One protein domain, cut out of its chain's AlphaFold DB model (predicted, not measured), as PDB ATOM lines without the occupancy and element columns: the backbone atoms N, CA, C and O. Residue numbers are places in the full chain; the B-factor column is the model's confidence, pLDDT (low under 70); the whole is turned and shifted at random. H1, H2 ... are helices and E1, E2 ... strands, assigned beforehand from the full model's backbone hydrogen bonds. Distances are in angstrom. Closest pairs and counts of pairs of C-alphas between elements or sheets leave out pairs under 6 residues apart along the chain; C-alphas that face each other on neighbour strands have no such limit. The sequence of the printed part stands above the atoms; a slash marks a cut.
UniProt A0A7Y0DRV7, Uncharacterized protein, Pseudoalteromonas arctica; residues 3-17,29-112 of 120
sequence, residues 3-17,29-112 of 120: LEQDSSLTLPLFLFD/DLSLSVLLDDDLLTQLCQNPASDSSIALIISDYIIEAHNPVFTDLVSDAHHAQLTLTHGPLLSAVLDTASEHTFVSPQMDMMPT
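What this domain is: This is residues 3 to 17 and 29 to 112 of the 120 residues of an uncharacterized protein of Pseudoalteromonas arctica (UniProt A0A7Y0DRV7). One antiparallel sheet of seven strands curls like part of a barrel and folds back on itself, so that E3, E5 and E6 make one leaf facing E1, E2 and E4, with the short E7 as the hinge. It is not closed, for the edge strands E3 and E4 stay apart, and the short helix H1 sits at one end, nearest to E3 and E5. The printed part has 99 residues, with named elements in the order E1, E2, H1, E3, E4, E5, E6, E7, and the class is mostly strand. The sheet's order is E3, E5, E6, E7, E1, E2, E4. The whole is compact, with a radius of gyration of the C-alphas of 13.4 A and spans of 37 by 30 by 18 A.

Where its parts are: E1, residues 8 to 15, begins at C-alpha 8 (-9.714, 108.832, -30.917) and is 22.1 A long. E2 holds residues 30 to 35, 16.8 A. H1 holds residues 38 to 44, 9.9 A. E3 is residues 53 to 58, 15.8 A, and E4 is residues 62 to 65, 10.2 A. E5, residues 78 to 85, measures 23.1 A, and E6, residues 89 to 96, 23.7 A. E7, residues 101 to 103, is 6.8 A long and ends at C-alpha 103 (-10.457, 90.803, -28.040).

How they stand to each other: The sheet is strongly twisted. E1 is staggered: it pairs with E2 over residues 8 to 13, where N 11 and O 32 are 2.8 A apart, and with E7 over residues 14 to 15, where N 14 and O 103 are 2.9 A apart. E4 is antiparallel to E2, with N 31 and O 64 at 2.8 A. E5, E6 and E7 form a meander, each strand the antiparallel neighbour of the one before. In the hairpin E5 and E6, N 83 and O 91 are 2.8 A apart; in the hairpin E6 and E7, N 102 and O 94 are 2.8 A apart. E3 is antiparallel to E5, with N 56 and O 82 at 2.8 A. Residues 89 to 90 of E6 also pair, antiparallel, with residues 107 to 108. Between the leaves, the closest C-alphas of E1 and E6, Leu 11 and Ala 92, are 7.1 A apart. H1 is on the sheet at a height of 8.8 A, over none of its strands, but only just: 2 of its 7 C-alphas fall on E5. Its closest C-alpha pair with E5 is Leu 44 and Leu 84, 7.0 A. In H1 every O i to N i+4 pair is within hydrogen-bond range.

The domain as a whole: The two C-alphas farthest apart, those of Ala 49 and Pro 68, are 39.4 A apart. Residues 18 to 28 are not printed, and C-alphas 17 and 29 are 12.0 A apart across the cut. The link from E4 to E5, residues 66 to 77, is long. The mean pLDDT of the printed part is 91.2, and residues 111 to 112 are under 70.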
ATOM      1  N   LEU A   3      -3.911 107.243 -38.317       79.00
ATOM      2  CA  LEU A   3      -3.679 107.635 -36.926       79.00
ATOM      3  C   LEU A   3      -3.217 109.088 -36.895       79.00
ATOM      4  O   LEU A   3      -2.158 109.400 -37.439       79.00
ATOM      5  N   GLU A   4      -3.988 109.940 -36.231       80.38
ATOM      6  CA  GLU A   4      -3.701 111.367 -36.090       80.38
ATOM      7  C   GLU A   4      -3.606 111.741 -34.608       80.38
ATOM      8  O   GLU A   4      -4.322 111.187 -33.768       80.38
ATOM      9  N   GLN A   5      -2.727 112.688 -34.278       81.19
ATOM     10  CA  GLN A   5      -2.622 113.238 -32.927       81.19
ATOM     11  C   GLN A   5      -3.956 113.862 -32.489       81.19
ATOM     12  O   GLN A   5      -4.678 114.437 -33.302       81.19
ATOM     13  N   ASP A   6      -4.287 113.728 -31.203       83.88
ATOM     14  CA  ASP A   6      -5.528 114.222 -30.589       83.88
ATOM     15  C   ASP A   6      -6.819 113.608 -31.171       83.88
ATOM     16  O   ASP A   6      -7.931 114.041 -30.851       83.88
ATOM     17  N   SER A   7      -6.694 112.561 -31.992       89.00
ATOM     18  CA  SER A   7      -7.823 111.771 -32.479       89.00
ATOM     19  C   SER A   7      -8.107 110.574 -31.564       89.00
ATOM     20  O   SER A   7      -7.268 110.138 -30.773       89.00
ATOM     21  N   SER A   8      -9.326 110.038 -31.650       91.19
ATOM     22  CA  SER A   8      -9.714 108.832 -30.917       91.19
ATOM     23  C   SER A   8      -9.519 107.600 -31.791       91.19
ATOM     24  O   SER A   8     -10.156 107.467 -32.836       91.19
ATOM     25  N   LEU A   9      -8.715 106.657 -31.313       92.50
ATOM     26  CA  LEU A   9      -8.635 105.307 -31.853       92.50
ATOM     27  C   LEU A   9      -9.720 104.452 -31.199       92.50
ATOM     28  O   LEU A   9      -9.671 104.206 -29.993       92.50
ATOM     29  N   THR A  10     -10.673 103.969 -31.995       95.06
ATOM     30  CA  THR A  10     -11.741 103.079 -31.525       95.06
ATOM     31  C   THR A  10     -11.590 101.684 -32.121       95.06
ATOM     32  O   THR A  10     -11.554 101.515 -33.341       95.06
ATOM     33  N   LEU A  11     -11.531 100.672 -31.254       95.88
ATOM     34  CA  LEU A  11     -11.390  99.267 -31.618       95.88
ATOM     35  C   LEU A  11     -12.630  98.470 -31.186       95.88
ATOM     36  O   LEU A  11     -13.053  98.575 -30.028       95.88
ATOM     37  N   PRO A  12     -13.211  97.656 -32.086       96.62
ATOM     38  CA  PRO A  12     -14.309  96.769 -31.735       96.62
ATOM     39  C   PRO A  12     -13.793  95.620 -30.870       96.62
ATOM     40  O   PRO A  12     -12.734  95.059 -31.142       96.62
ATOM     41  N   LEU A  13     -14.563  95.243 -29.856       97.38
ATOM     42  CA  LEU A  13     -14.230  94.169 -28.933       97.38
ATOM     43  C   LEU A  13     -15.324  93.098 -28.943       97.38
ATOM     44  O   LEU A  13     -16.518  93.400 -28.897       97.38
ATOM     45  N   PHE A  14     -14.892  91.842 -28.965       97.19
ATOM     46  CA  PHE A  14     -15.739  90.653 -28.964       97.19
ATOM     47  C   PHE A  14     -15.368  89.777 -27.777       97.19
ATOM     48  O   PHE A  14     -14.185  89.644 -27.460       97.19
ATOM     49  N   LEU A  15     -16.364  89.175 -27.128       96.56
ATOM     50  CA  LEU A  15     -16.113  88.229 -26.048       96.56
ATOM     51  C   LEU A  15     -15.250  87.070 -26.565       96.56
ATOM     52  O   LEU A  15     -15.572  86.438 -27.572       96.56
ATOM     53  N   PHE A  16     -14.152  86.798 -25.866       96.75
ATOM     54  CA  PHE A  16     -13.262  85.692 -26.175       96.75
ATOM     55  C   PHE A  16     -13.833  84.391 -25.603       96.75
ATOM     56  O   PHE A  16     -13.522  83.989 -24.483       96.75
ATOM     57  N   ASP A  17     -14.695  83.744 -26.384       95.06
ATOM     58  CA  ASP A  17     -15.308  82.459 -26.059       95.06
ATOM     59  C   ASP A  17     -15.275  81.486 -27.256       95.06
ATOM     60  O   ASP A  17     -14.672  81.743 -28.301       95.06
ATOM     61  N   ASP A  29     -19.415  93.401 -29.275       96.44
ATOM     62  CA  ASP A  29     -20.003  93.378 -27.932       96.44
ATOM     63  C   ASP A  29     -19.719  94.687 -27.190       96.44
ATOM     64  O   ASP A  29     -20.614  95.260 -26.564       96.44
ATOM     65  N   LEU A  30     -18.472  95.156 -27.294       96.81
ATOM     66  CA  LEU A  30     -17.975  96.386 -26.688       96.81
ATOM     67  C   LEU A  30     -17.168  97.206 -27.709       96.81
ATOM     68  O   LEU A  30     -16.786  96.729 -28.778       96.81
ATOM     69  N   SER A  31     -16.858  98.450 -27.376       97.12
ATOM     70  CA  SER A  31     -15.847  99.252 -28.068       97.12
ATOM     71  C   SER A  31     -14.882  99.859 -27.070       97.12
ATOM     72  O   SER A  31     -15.301 100.353 -26.028       97.12
ATOM     73  N   LEU A  32     -13.597  99.808 -27.407       97.25
ATOM     74  CA  LEU A  32     -12.514 100.453 -26.679       97.25
ATOM     75  C   LEU A  32     -12.097 101.698 -27.449       97.25
ATOM     76  O   LEU A  32     -11.688 101.581 -28.600       97.25
ATOM     77  N   SER A  33     -12.165 102.859 -26.810       96.62
ATOM     78  CA  SER A  33     -11.714 104.128 -27.374       96.62
ATOM     79  C   SER A  33     -10.575 104.698 -26.540       96.62
ATOM     80  O   SER A  33     -10.702 104.829 -25.325       96.62
ATOM     81  N   VAL A  34      -9.473 105.051 -27.193       95.31
ATOM     82  CA  VAL A  34      -8.296 105.668 -26.574       95.31
ATOM     83  C   VAL A  34      -7.941 106.949 -27.321       95.31
ATOM     84  O   VAL A  34      -8.001 106.989 -28.551       95.31
ATOM     85  N   LEU A  35      -7.600 108.001 -26.578       93.75
ATOM     86  CA  LEU A  35      -7.081 109.231 -27.169       93.75
ATOM     87  C   LEU A  35      -5.631 108.996 -27.600       93.75
ATOM     88  O   LEU A  35      -4.824 108.507 -26.812       93.75
ATOM     89  N   LEU A  36      -5.306 109.341 -28.842       91.19
ATOM     90  CA  LEU A  36      -3.951 109.251 -29.368       91.19
ATOM     91  C   LEU A  36      -3.153 110.490 -28.962       91.19
ATOM     92  O   LEU A  36      -3.115 111.487 -29.683       91.19
ATOM     93  N   ASP A  37      -2.527 110.416 -27.791       90.31
ATOM     94  CA  ASP A  37      -1.492 111.369 -27.402       90.31
ATOM     95  C   ASP A  37      -0.157 111.082 -28.116       90.31
ATOM     96  O   ASP A  37       0.019 110.060 -28.789       90.31
ATOM     97  N   ASP A  38       0.793 112.008 -27.976       88.38
ATOM     98  CA  ASP A  38       2.110 111.924 -28.618       88.38
ATOM     99  C   ASP A  38       2.882 110.656 -28.233       88.38
ATOM    100  O   ASP A  38       3.554 110.040 -29.071       88.38
ATOM    101  N   ASP A  39       2.783 110.246 -26.968       90.06
ATOM    102  CA  ASP A  39       3.511 109.100 -26.434       90.06
ATOM    103  C   ASP A  39       2.958 107.794 -27.017       90.06
ATOM    104  O   ASP A  39       3.720 106.960 -27.522       90.06
ATOM    105  N   LEU A  40       1.635 107.624 -27.006       90.88
ATOM    106  CA  LEU A  40       0.965 106.462 -27.573       90.88
ATOM    107  C   LEU A  40       1.151 106.410 -29.089       90.88
ATOM    108  O   LEU A  40       1.490 105.352 -29.618       90.88
ATOM    109  N   LEU A  41       1.006 107.534 -29.795       89.44
ATOM    110  CA  LEU A  41       1.213 107.588 -31.241       89.44
ATOM    111  C   LEU A  41       2.649 107.194 -31.615       89.44
ATOM    112  O   LEU A  41       2.859 106.396 -32.533       89.44
ATOM    113  N   THR A  42       3.640 107.659 -30.849       88.31
ATOM    114  CA  THR A  42       5.046 107.262 -31.022       88.31
ATOM    115  C   THR A  42       5.240 105.758 -30.810       88.31
ATOM    116  O   THR A  42       5.988 105.114 -31.552       88.31
ATOM    117  N   GLN A  43       4.560 105.163 -29.824       90.12
ATOM    118  CA  GLN A  43       4.605 103.715 -29.593       90.12
ATOM    119  C   GLN A  43       3.932 102.922 -30.722       90.12
ATOM    120  O   GLN A  43       4.473 101.904 -31.152       90.12
ATOM    121  N   LEU A  44       2.802 103.399 -31.247       89.62
ATOM    122  CA  LEU A  44       2.069 102.762 -32.348       89.62
ATOM    123  C   LEU A  44       2.820 102.824 -33.689       89.62
ATOM    124  O   LEU A  44       2.589 101.983 -34.556       89.62
ATOM    125  N   CYS A  45       3.755 103.765 -33.850       85.31
ATOM    126  CA  CYS A  45       4.633 103.855 -35.021       85.31
ATOM    127  C   CYS A  45       5.749 102.798 -35.053       85.31
ATOM    128  O   CYS A  45       6.491 102.707 -36.036       85.31
ATOM    129  N   GLN A  46       5.923 102.009 -33.990       86.69
ATOM    130  CA  GLN A  46       6.944 100.968 -33.980       86.69
ATOM    131  C   GLN A  46       6.595  99.868 -34.992       86.69
ATOM    132  O   GLN A  46       5.440  99.509 -35.189       86.69
ATOM    133  N   ASN A  47       7.606  99.303 -35.647       86.50
ATOM    134  CA  ASN A  47       7.422  98.159 -36.536       86.50
ATOM    135  C   ASN A  47       8.179  96.964 -35.953       86.50
ATOM    136  O   ASN A  47       9.389  96.844 -36.181       86.50
ATOM    137  N   PRO A  48       7.506  96.111 -35.157       89.06
ATOM    138  CA  PRO A  48       8.128  94.928 -34.581       89.06
ATOM    139  C   PRO A  48       8.712  94.027 -35.677       89.06
ATOM    140  O   PRO A  48       8.252  94.027 -36.821       89.06
ATOM    141  N   ALA A  49       9.717  93.220 -35.332       90.62
ATOM    142  CA  ALA A  49      10.176  92.148 -36.211       90.62
ATOM    143  C   ALA A  49       9.048  91.125 -36.443       90.62
ATOM    144  O   ALA A  49       8.145  90.995 -35.617       90.62
ATOM    145  N   SER A  50       9.119  90.377 -37.547       88.31
ATOM    146  CA  SER A  50       8.077  89.432 -37.985       88.31
ATOM    147  C   SER A  50       7.698  88.354 -36.963       88.31
ATOM    148  O   SER A  50       6.605  87.804 -37.033       88.31
ATOM    149  N   ASP A  51       8.595  88.030 -36.038       91.44
ATOM    150  CA  ASP A  51       8.440  87.033 -34.976       91.44
ATOM    151  C   ASP A  51       8.261  87.661 -33.582       91.44
ATOM    152  O   ASP A  51       8.345  86.967 -32.569       91.44
ATOM    153  N   SER A  52       8.006  88.970 -33.519       92.06
ATOM    154  CA  SER A  52       7.861  89.724 -32.273       92.06
ATOM    155  C   SER A  52       6.571  90.539 -32.236       92.06
ATOM    156  O   SER A  52       6.018  90.928 -33.267       92.06
ATOM    157  N   SER A  53       6.116  90.829 -31.023       93.00
ATOM    158  CA  SER A  53       5.025  91.754 -30.752       93.00
ATOM    159  C   SER A  53       5.405  92.706 -29.626       93.00
ATOM    160  O   SER A  53       6.308  92.427 -28.831       93.00
ATOM    161  N   ILE A  54       4.717  93.840 -29.569       94.44
ATOM    162  CA  ILE A  54       4.882  94.847 -28.528       94.44
ATOM    163  C   ILE A  54       3.536  95.020 -27.834       94.44
ATOM    164  O   ILE A  54       2.521  95.257 -28.484       94.44
ATOM    165  N   ALA A  55       3.541  94.860 -26.515       95.38
ATOM    166  CA  ALA A  55       2.380  95.057 -25.661       95.38
ATOM    167  C   ALA A  55       2.419  96.468 -25.067       95.38
ATOM    168  O   ALA A  55       3.392  96.832 -24.404       95.38
ATOM    169  N   LEU A  56       1.364  97.243 -25.298       94.88
ATOM    170  CA  LEU A  56       1.200  98.604 -24.798       94.88
ATOM    171  C   LEU A  56       0.038  98.608 -23.807       94.88
ATOM    172  O   LEU A  56      -1.118  98.424 -24.189       94.88
ATOM    173  N   ILE A  57       0.342  98.780 -22.525       95.38
ATOM    174  CA  ILE A  57      -0.683  98.920 -21.489       95.38
ATOM    175  C   ILE A  57      -1.245 100.337 -21.567       95.38
ATOM    176  O   ILE A  57      -0.486 101.299 -21.455       95.38
ATOM    177  N   ILE A  58      -2.563 100.462 -21.704       94.56
ATOM    178  CA  ILE A  58      -3.243 101.760 -21.732       94.56
ATOM    179  C   ILE A  58      -3.984 101.980 -20.413       94.56
ATOM    180  O   ILE A  58      -4.649 101.084 -19.897       94.56
ATOM    181  N   SER A  59      -3.822 103.172 -19.837       91.06
ATOM    182  CA  SER A  59      -4.431 103.529 -18.545       91.06
ATOM    183  C   SER A  59      -5.655 104.426 -18.704       91.06
ATOM    184  O   SER A  59      -6.577 104.338 -17.899       91.06
ATOM    185  N   ASP A  60      -5.686 105.234 -19.766       93.12
ATOM    186  CA  ASP A  60      -6.753 106.186 -20.046       93.12
ATOM    187  C   ASP A  60      -7.501 105.764 -21.310       93.12
ATOM    188  O   ASP A  60      -7.006 105.888 -22.428       93.12
ATOM    189  N   TYR A  61      -8.694 105.208 -21.124       95.75
ATOM    190  CA  TYR A  61      -9.546 104.731 -22.206       95.75
ATOM    191  C   TYR A  61     -11.015 104.723 -21.785       95.75
ATOM    192  O   TYR A  61     -11.352 104.793 -20.604       95.75
ATOM    193  N   ILE A  62     -11.896 104.627 -22.776       95.56
ATOM    194  CA  ILE A  62     -13.345 104.548 -22.607       95.56
ATOM    195  C   ILE A  62     -13.818 103.208 -23.159       95.56
ATOM    196  O   ILE A  62     -13.430 102.822 -24.262       95.56
ATOM    197  N   ILE A  63     -14.678 102.523 -22.404       96.44
ATOM    198  CA  ILE A  63     -15.405 101.342 -22.870       96.44
ATOM    199  C   ILE A  63     -16.867 101.715 -23.105       96.44
ATOM    200  O   ILE A  63     -17.494 102.362 -22.272       96.44
ATOM    201  N   GLU A  64     -17.419 101.277 -24.230       96.19
ATOM    202  CA  GLU A  64     -18.846 101.365 -24.533       96.19
ATOM    203  C   GLU A  64     -19.406  99.963 -24.772       96.19
ATOM    204  O   GLU A  64     -18.817  99.185 -25.521       96.19
ATOM    205  N   ALA A  65     -20.535  99.630 -24.143       95.94
ATOM    206  CA  ALA A  65     -21.222  98.364 -24.370       95.94
ATOM    207  C   ALA A  65     -22.306  98.509 -25.440       95.94
ATOM    208  O   ALA A  65     -23.262  99.263 -25.269       95.94
ATOM    209  N   HIS A  66     -22.188  97.721 -26.506       94.31
ATOM    210  CA  HIS A  66     -23.214  97.598 -27.550       94.31
ATOM    211  C   HIS A  66     -24.173  96.448 -27.255       94.31
ATOM    212  O   HIS A  66     -25.340  96.472 -27.648       94.31
ATOM    213  N   ASN A  67     -23.692  95.446 -26.518       91.38
ATOM    214  CA  ASN A  67     -24.498  94.349 -26.014       91.38
ATOM    215  C   ASN A  67     -24.953  94.642 -24.566       91.38
ATOM    216  O   ASN A  67     -24.109  94.711 -23.667       91.38
ATOM    217  N   PRO A  68     -26.273  94.756 -24.300       91.06
ATOM    218  CA  PRO A  68     -26.797  95.115 -22.982       91.06
ATOM    219  C   PRO A  68     -26.359  94.184 -21.849       91.06
ATOM    220  O   PRO A  68     -26.294  94.622 -20.701       91.06
ATOM    221  N   VAL A  69     -26.044  92.921 -22.162       92.06
ATOM    222  CA  VAL A  69     -25.560  91.924 -21.191       92.06
ATOM    223  C   VAL A  69     -24.266  92.375 -20.508       92.06
ATOM    224  O   VAL A  69     -24.030  92.014 -19.361       92.06
ATOM    225  N   PHE A  70     -23.456  93.197 -21.178       92.75
ATOM    226  CA  PHE A  70     -22.154  93.644 -20.684       92.75
ATOM    227  C   PHE A  70     -22.152  95.090 -20.173       92.75
ATOM    228  O   PHE A  70     -21.090  95.628 -19.882       92.75
ATOM    229  N   THR A  71     -23.319  95.726 -20.032       91.12
ATOM    230  CA  THR A  71     -23.417  97.129 -19.579       91.12
ATOM    231  C   THR A  71     -22.758  97.339 -18.215       91.12
ATOM    232  O   THR A  71     -22.035  98.313 -18.021       91.12
ATOM    233  N   ASP A  72     -22.967  96.403 -17.288       88.75
ATOM    234  CA  ASP A  72     -22.420  96.506 -15.932       88.75
ATOM    235  C   ASP A  72     -20.884  96.360 -15.924       88.75
ATOM    236  O   ASP A  72     -20.211  97.007 -15.123       88.75
ATOM    237  N   LEU A  73     -20.315  95.615 -16.886       86.00
ATOM    238  CA  LEU A  73     -18.864  95.401 -17.005       86.00
ATOM    239  C   LEU A  73     -18.091  96.674 -17.354       86.00
ATOM    240  O   LEU A  73     -16.906  96.768 -17.052       86.00
ATOM    241  N   VAL A  74     -18.751  97.658 -17.970       86.69
ATOM    242  CA  VAL A  74     -18.150  98.963 -18.296       86.69
ATOM    243  C   VAL A  74     -17.772  99.738 -17.032       86.69
ATOM    244  O   VAL A  74     -16.849 100.543 -17.054       86.69
ATOM    245  N   SER A  75     -18.501  99.526 -15.932       85.75
ATOM    246  CA  SER A  75     -18.258 100.220 -14.658       85.75
ATOM    247  C   SER A  75     -17.361  99.428 -13.703       85.75
ATOM    248  O   SER A  75     -16.911  99.974 -12.694       85.75
ATOM    249  N   ASP A  76     -17.122  98.152 -14.002       89.06
ATOM    250  CA  ASP A  76     -16.257  97.284 -13.216       89.06
ATOM    251  C   ASP A  76     -14.778  97.545 -13.512       89.06
ATOM    252  O   ASP A  76     -14.393  98.107 -14.537       89.06
ATOM    253  N   ALA A  77     -13.915  97.097 -12.599       91.19
ATOM    254  CA  ALA A  77     -12.480  97.152 -12.824       91.19
ATOM    255  C   ALA A  77     -12.097  96.301 -14.045       91.19
ATOM    256  O   ALA A  77     -12.428  95.115 -14.136       91.19
ATOM    257  N   HIS A  78     -11.348  96.914 -14.952       94.75
ATOM    258  CA  HIS A  78     -10.883  96.300 -16.183       94.75
ATOM    259  C   HIS A  78      -9.477  96.793 -16.534       94.75
ATOM    260  O   HIS A  78      -9.056  97.863 -16.089       94.75
ATOM    261  N   HIS A  79      -8.760  96.016 -17.340       95.94
ATOM    262  CA  HIS A  79      -7.425  96.329 -17.833       95.94
ATOM    263  C   HIS A  79      -7.384  96.180 -19.348       95.94
ATOM    264  O   HIS A  79      -7.796  95.144 -19.868       95.94
ATOM    265  N   ALA A  80      -6.887  97.196 -20.048       97.12
ATOM    266  CA  ALA A  80      -6.766  97.174 -21.495       97.12
ATOM    267  C   ALA A  80      -5.301  97.191 -21.934       97.12
ATOM    268  O   ALA A  80      -4.456  97.901 -21.380       97.12
ATOM    269  N   GLN A  81      -5.022  96.416 -22.974       97.69
ATOM    270  CA  GLN A  81      -3.717  96.331 -23.608       97.69
ATOM    271  C   GLN A  81      -3.887  96.369 -25.122       97.69
ATOM    272  O   GLN A  81      -4.691  95.625 -25.683       97.69
ATOM    273  N   LEU A  82      -3.075  97.179 -25.791       96.69
ATOM    274  CA  LEU A  82      -2.899  97.116 -27.233       96.69
ATOM    275  C   LEU A  82      -1.720  96.202 -27.573       96.69
ATOM    276  O   LEU A  82      -0.703  96.189 -26.881       96.69
ATOM    277  N   THR A  83      -1.844  95.433 -28.646       96.00
ATOM    278  CA  THR A  83      -0.779  94.576 -29.165       96.00
ATOM    279  C   THR A  83      -0.438  95.006 -30.577       96.00
ATOM    280  O   THR A  83      -1.283  94.957 -31.466       96.00
ATOM    281  N   LEU A  84       0.814  95.402 -30.771       94.00
ATOM    282  CA  LEU A  84       1.376  95.776 -32.058       94.00
ATOM    283  C   LEU A  84       2.203  94.611 -32.602       94.00
ATOM    284  O   LEU A  84       3.090  94.099 -31.914       94.00
ATOM    285  N   THR A  85       1.933  94.188 -33.831       91.88
ATOM    286  CA  THR A  85       2.718  93.162 -34.533       91.88
ATOM    287  C   THR A  85       3.263  93.700 -35.847       91.88
ATOM    288  O   THR A  85       2.827  94.740 -36.336       91.88
ATOM    289  N   HIS A  86       4.214  92.979 -36.440       87.12
ATOM    290  CA  HIS A  86       4.764  93.312 -37.753       87.12
ATOM    291  C   HIS A  86       3.656  93.532 -38.796       87.12
ATOM    292  O   HIS A  86       2.733  92.722 -38.880       87.12
ATOM    293  N   GLY A  87       3.756  94.604 -39.588       79.00
ATOM    294  CA  GLY A  87       2.747  94.929 -40.605       79.00
ATOM    295  C   GLY A  87       2.110  96.318 -40.515       79.00
ATOM    296  O   GLY A  87       1.336  96.639 -41.410       79.00
ATOM    297  N   PRO A  88       2.566  97.209 -39.612       78.12
ATOM    298  CA  PRO A  88       2.051  97.409 -38.238       78.12
ATOM    299  C   PRO A  88       0.558  97.067 -38.063       78.12
ATOM    300  O   PRO A  88      -0.332  97.877 -38.325       78.12
ATOM    301  N   LEU A  89       0.284  95.858 -37.577       90.81
ATOM    302  CA  LEU A  89      -1.073  95.437 -37.218       90.81
ATOM    303  C   LEU A  89      -1.322  95.713 -35.739       90.81
ATOM    304  O   LEU A  89      -0.465  95.413 -34.905       90.81
ATOM    305  N   LEU A  90      -2.507  96.224 -35.416       94.12
ATOM    306  CA  LEU A  90      -2.927  96.501 -34.049       94.12
ATOM    307  C   LEU A  90      -4.116  95.640 -33.650       94.12
ATOM    308  O   LEU A  90      -5.084  95.521 -34.396       94.12
ATOM    309  N   SER A  91      -4.079  95.103 -32.440       95.75
ATOM    310  CA  SER A  91      -5.261  94.573 -31.769       95.75
ATOM    311  C   SER A  91      -5.330  95.045 -30.319       95.75
ATOM    312  O   SER A  91      -4.367  95.591 -29.785       95.75
ATOM    313  N   ALA A  92      -6.472  94.829 -29.677       97.56
ATOM    314  CA  ALA A  92      -6.705  95.110 -28.272       97.56
ATOM    315  C   ALA A  92      -7.171  93.861 -27.526       97.56
ATOM    316  O   ALA A  92      -7.858  93.002 -28.085       97.56
ATOM    317  N   VAL A  93      -6.823  93.809 -26.245       97.75
ATOM    318  CA  VAL A  93      -7.359  92.876 -25.256       97.75
ATOM    319  C   VAL A  93      -7.893  93.694 -24.085       97.75
ATOM    320  O   VAL A  93      -7.232  94.635 -23.643       97.75
ATOM    321  N   LEU A  94      -9.082  93.343 -23.601       97.50
ATOM    322  CA  LEU A  94      -9.680  93.889 -22.386       97.50
ATOM    323  C   LEU A  94      -9.985  92.739 -21.429       97.50
ATOM    324  O   LEU A  94     -10.859  91.919 -21.708       97.50
ATOM    325  N   ASP A  95      -9.303  92.712 -20.293       96.62
ATOM    326  CA  ASP A  95      -9.575  91.769 -19.213       96.62
ATOM    327  C   ASP A  95     -10.414  92.450 -18.135       96.62
ATOM    328  O   ASP A  95     -10.080  93.536 -17.655       96.62
ATOM    329  N   THR A  96     -11.515  91.820 -17.740       93.50
ATOM    330  CA  THR A  96     -12.408  92.335 -16.694       93.50
ATOM    331  C   THR A  96     -12.198  91.585 -15.380       93.50
ATOM    332  O   THR A  96     -11.821  90.413 -15.367       93.50
ATOM    333  N   ALA A  97     -12.524  92.217 -14.251       89.81
ATOM    334  CA  ALA A  97     -12.501  91.557 -12.941       89.81
ATOM    335  C   ALA A  97     -13.450  90.347 -12.836       89.81
ATOM    336  O   ALA A  97     -13.286  89.503 -11.957       89.81
ATOM    337  N   SER A  98     -14.436  90.263 -13.731       84.31
ATOM    338  CA  SER A  98     -15.438  89.197 -13.798       84.31
ATOM    339  C   SER A  98     -14.991  87.966 -14.604       84.31
ATOM    340  O   SER A  98     -15.823  87.136 -14.951       84.31
ATOM    341  N   GLU A  99     -13.694  87.862 -14.915       86.69
ATOM    342  CA  GLU A  99     -13.073  86.784 -15.707       86.69
ATOM    343  C   GLU A  99     -13.513  86.722 -17.183       86.69
ATOM    344  O   GLU A  99     -13.155  85.787 -17.896       86.69
ATOM    345  N   HIS A 100     -14.235  87.730 -17.682       94.50
ATOM    346  CA  HIS A 100     -14.429  87.902 -19.121       94.50
ATOM    347  C   HIS A 100     -13.209  88.588 -19.738       94.50
ATOM    348  O   HIS A 100     -12.779  89.641 -19.255       94.50
ATOM    349  N   THR A 101     -12.731  88.022 -20.842       96.88
ATOM    350  CA  THR A 101     -11.730  88.622 -21.727       96.88
ATOM    351  C   THR A 101     -12.402  88.989 -23.042       96.88
ATOM    352  O   THR A 101     -13.133  88.183 -23.616       96.88
ATOM    353  N   PHE A 102     -12.140  90.191 -23.543       97.25
ATOM    354  CA  PHE A 102     -12.582  90.635 -24.859       97.25
ATOM    355  C   PHE A 102     -11.379  90.907 -25.753       97.25
ATOM    356  O   PHE A 102     -10.348  91.389 -25.286       97.25
ATOM    357  N   VAL A 103     -11.519  90.624 -27.045       97.62
ATOM    358  CA  VAL A 103     -10.457  90.803 -28.040       97.62
ATOM    359  C   VAL A 103     -10.963  91.568 -29.251       97.62
ATOM    360  O   VAL A 103     -12.119  91.419 -29.651       97.62
ATOM    361  N   SER A 104     -10.093  92.369 -29.862       96.69
ATOM    362  CA  SER A 104     -10.345  92.936 -31.186       96.69
ATOM    363  C   SER A 104      -9.742  92.054 -32.284       96.69
ATOM    364  O   SER A 104      -8.740  91.368 -32.050       96.69
ATOM    365  N   PRO A 105     -10.271  92.110 -33.520       93.44
ATOM    366  CA  PRO A 105      -9.522  91.657 -34.684       93.44
ATOM    367  C   PRO A 105      -8.220  92.456 -34.836       93.44
ATOM    368  O   PRO A 105      -8.057  93.537 -34.259       93.44
ATOM    369  N   GLN A 106      -7.300  91.923 -35.639       91.38
ATOM    370  CA  GLN A 106      -6.135  92.676 -36.091       91.38
ATOM    371  C   GLN A 106      -6.567  93.711 -37.129       91.38
ATOM    372  O   GLN A 106      -7.260  93.383 -38.091       91.38
ATOM    373  N   MET A 107      -6.143  94.949 -36.919       89.50
ATOM    374  CA  MET A 107      -6.451  96.093 -37.761       89.50
ATOM    375  C   MET A 107      -5.161  96.634 -38.368       89.50
ATOM    376  O   MET A 107      -4.202  96.909 -37.647       89.50
ATOM    377  N   ASP A 108      -5.146  96.826 -39.686       86.62
ATOM    378  CA  ASP A 108      -4.048  97.513 -40.362       86.62
ATOM    379  C   ASP A 108      -3.991  98.984 -39.939       86.62
ATOM    380  O   ASP A 108      -4.964  99.743 -40.094       86.62
ATOM    381  N   MET A 109      -2.829  99.407 -39.444       79.50
ATOM    382  CA  MET A 109      -2.555 100.807 -39.152       79.50
ATOM    383  C   MET A 109      -1.727 101.435 -40.266       79.50
ATOM    384  O   MET A 109      -0.742 100.873 -40.736       79.50
ATOM    385  N   MET A 110      -2.116 102.640 -40.665       74.31
ATOM    386  CA  MET A 110      -1.294 103.523 -41.479       74.31
ATOM    387  C   MET A 110      -1.048 104.780 -40.646       74.31
ATOM    388  O   MET A 110      -1.859 105.702 -40.715       74.31
ATOM    389  N   PRO A 111      -0.005 104.810 -39.795       63.81
ATOM    390  CA  PRO A 111       0.341 106.031 -39.083       63.81
ATOM    391  C   PRO A 111       0.675 107.117 -40.106       63.81
ATOM    392  O   PRO A 111       1.616 106.983 -40.891       63.81
ATOM    393  N   THR A 112      -0.122 108.176 -40.118       61.28
ATOM    394  CA  THR A 112       0.121 109.366 -40.924       61.28
ATOM    395  C   THR A 112       0.939 110.311 -40.069       61.28
ATOM    396  O   THR A 112       0.415 110.990 -39.194       61.28
TER     397      THR A 112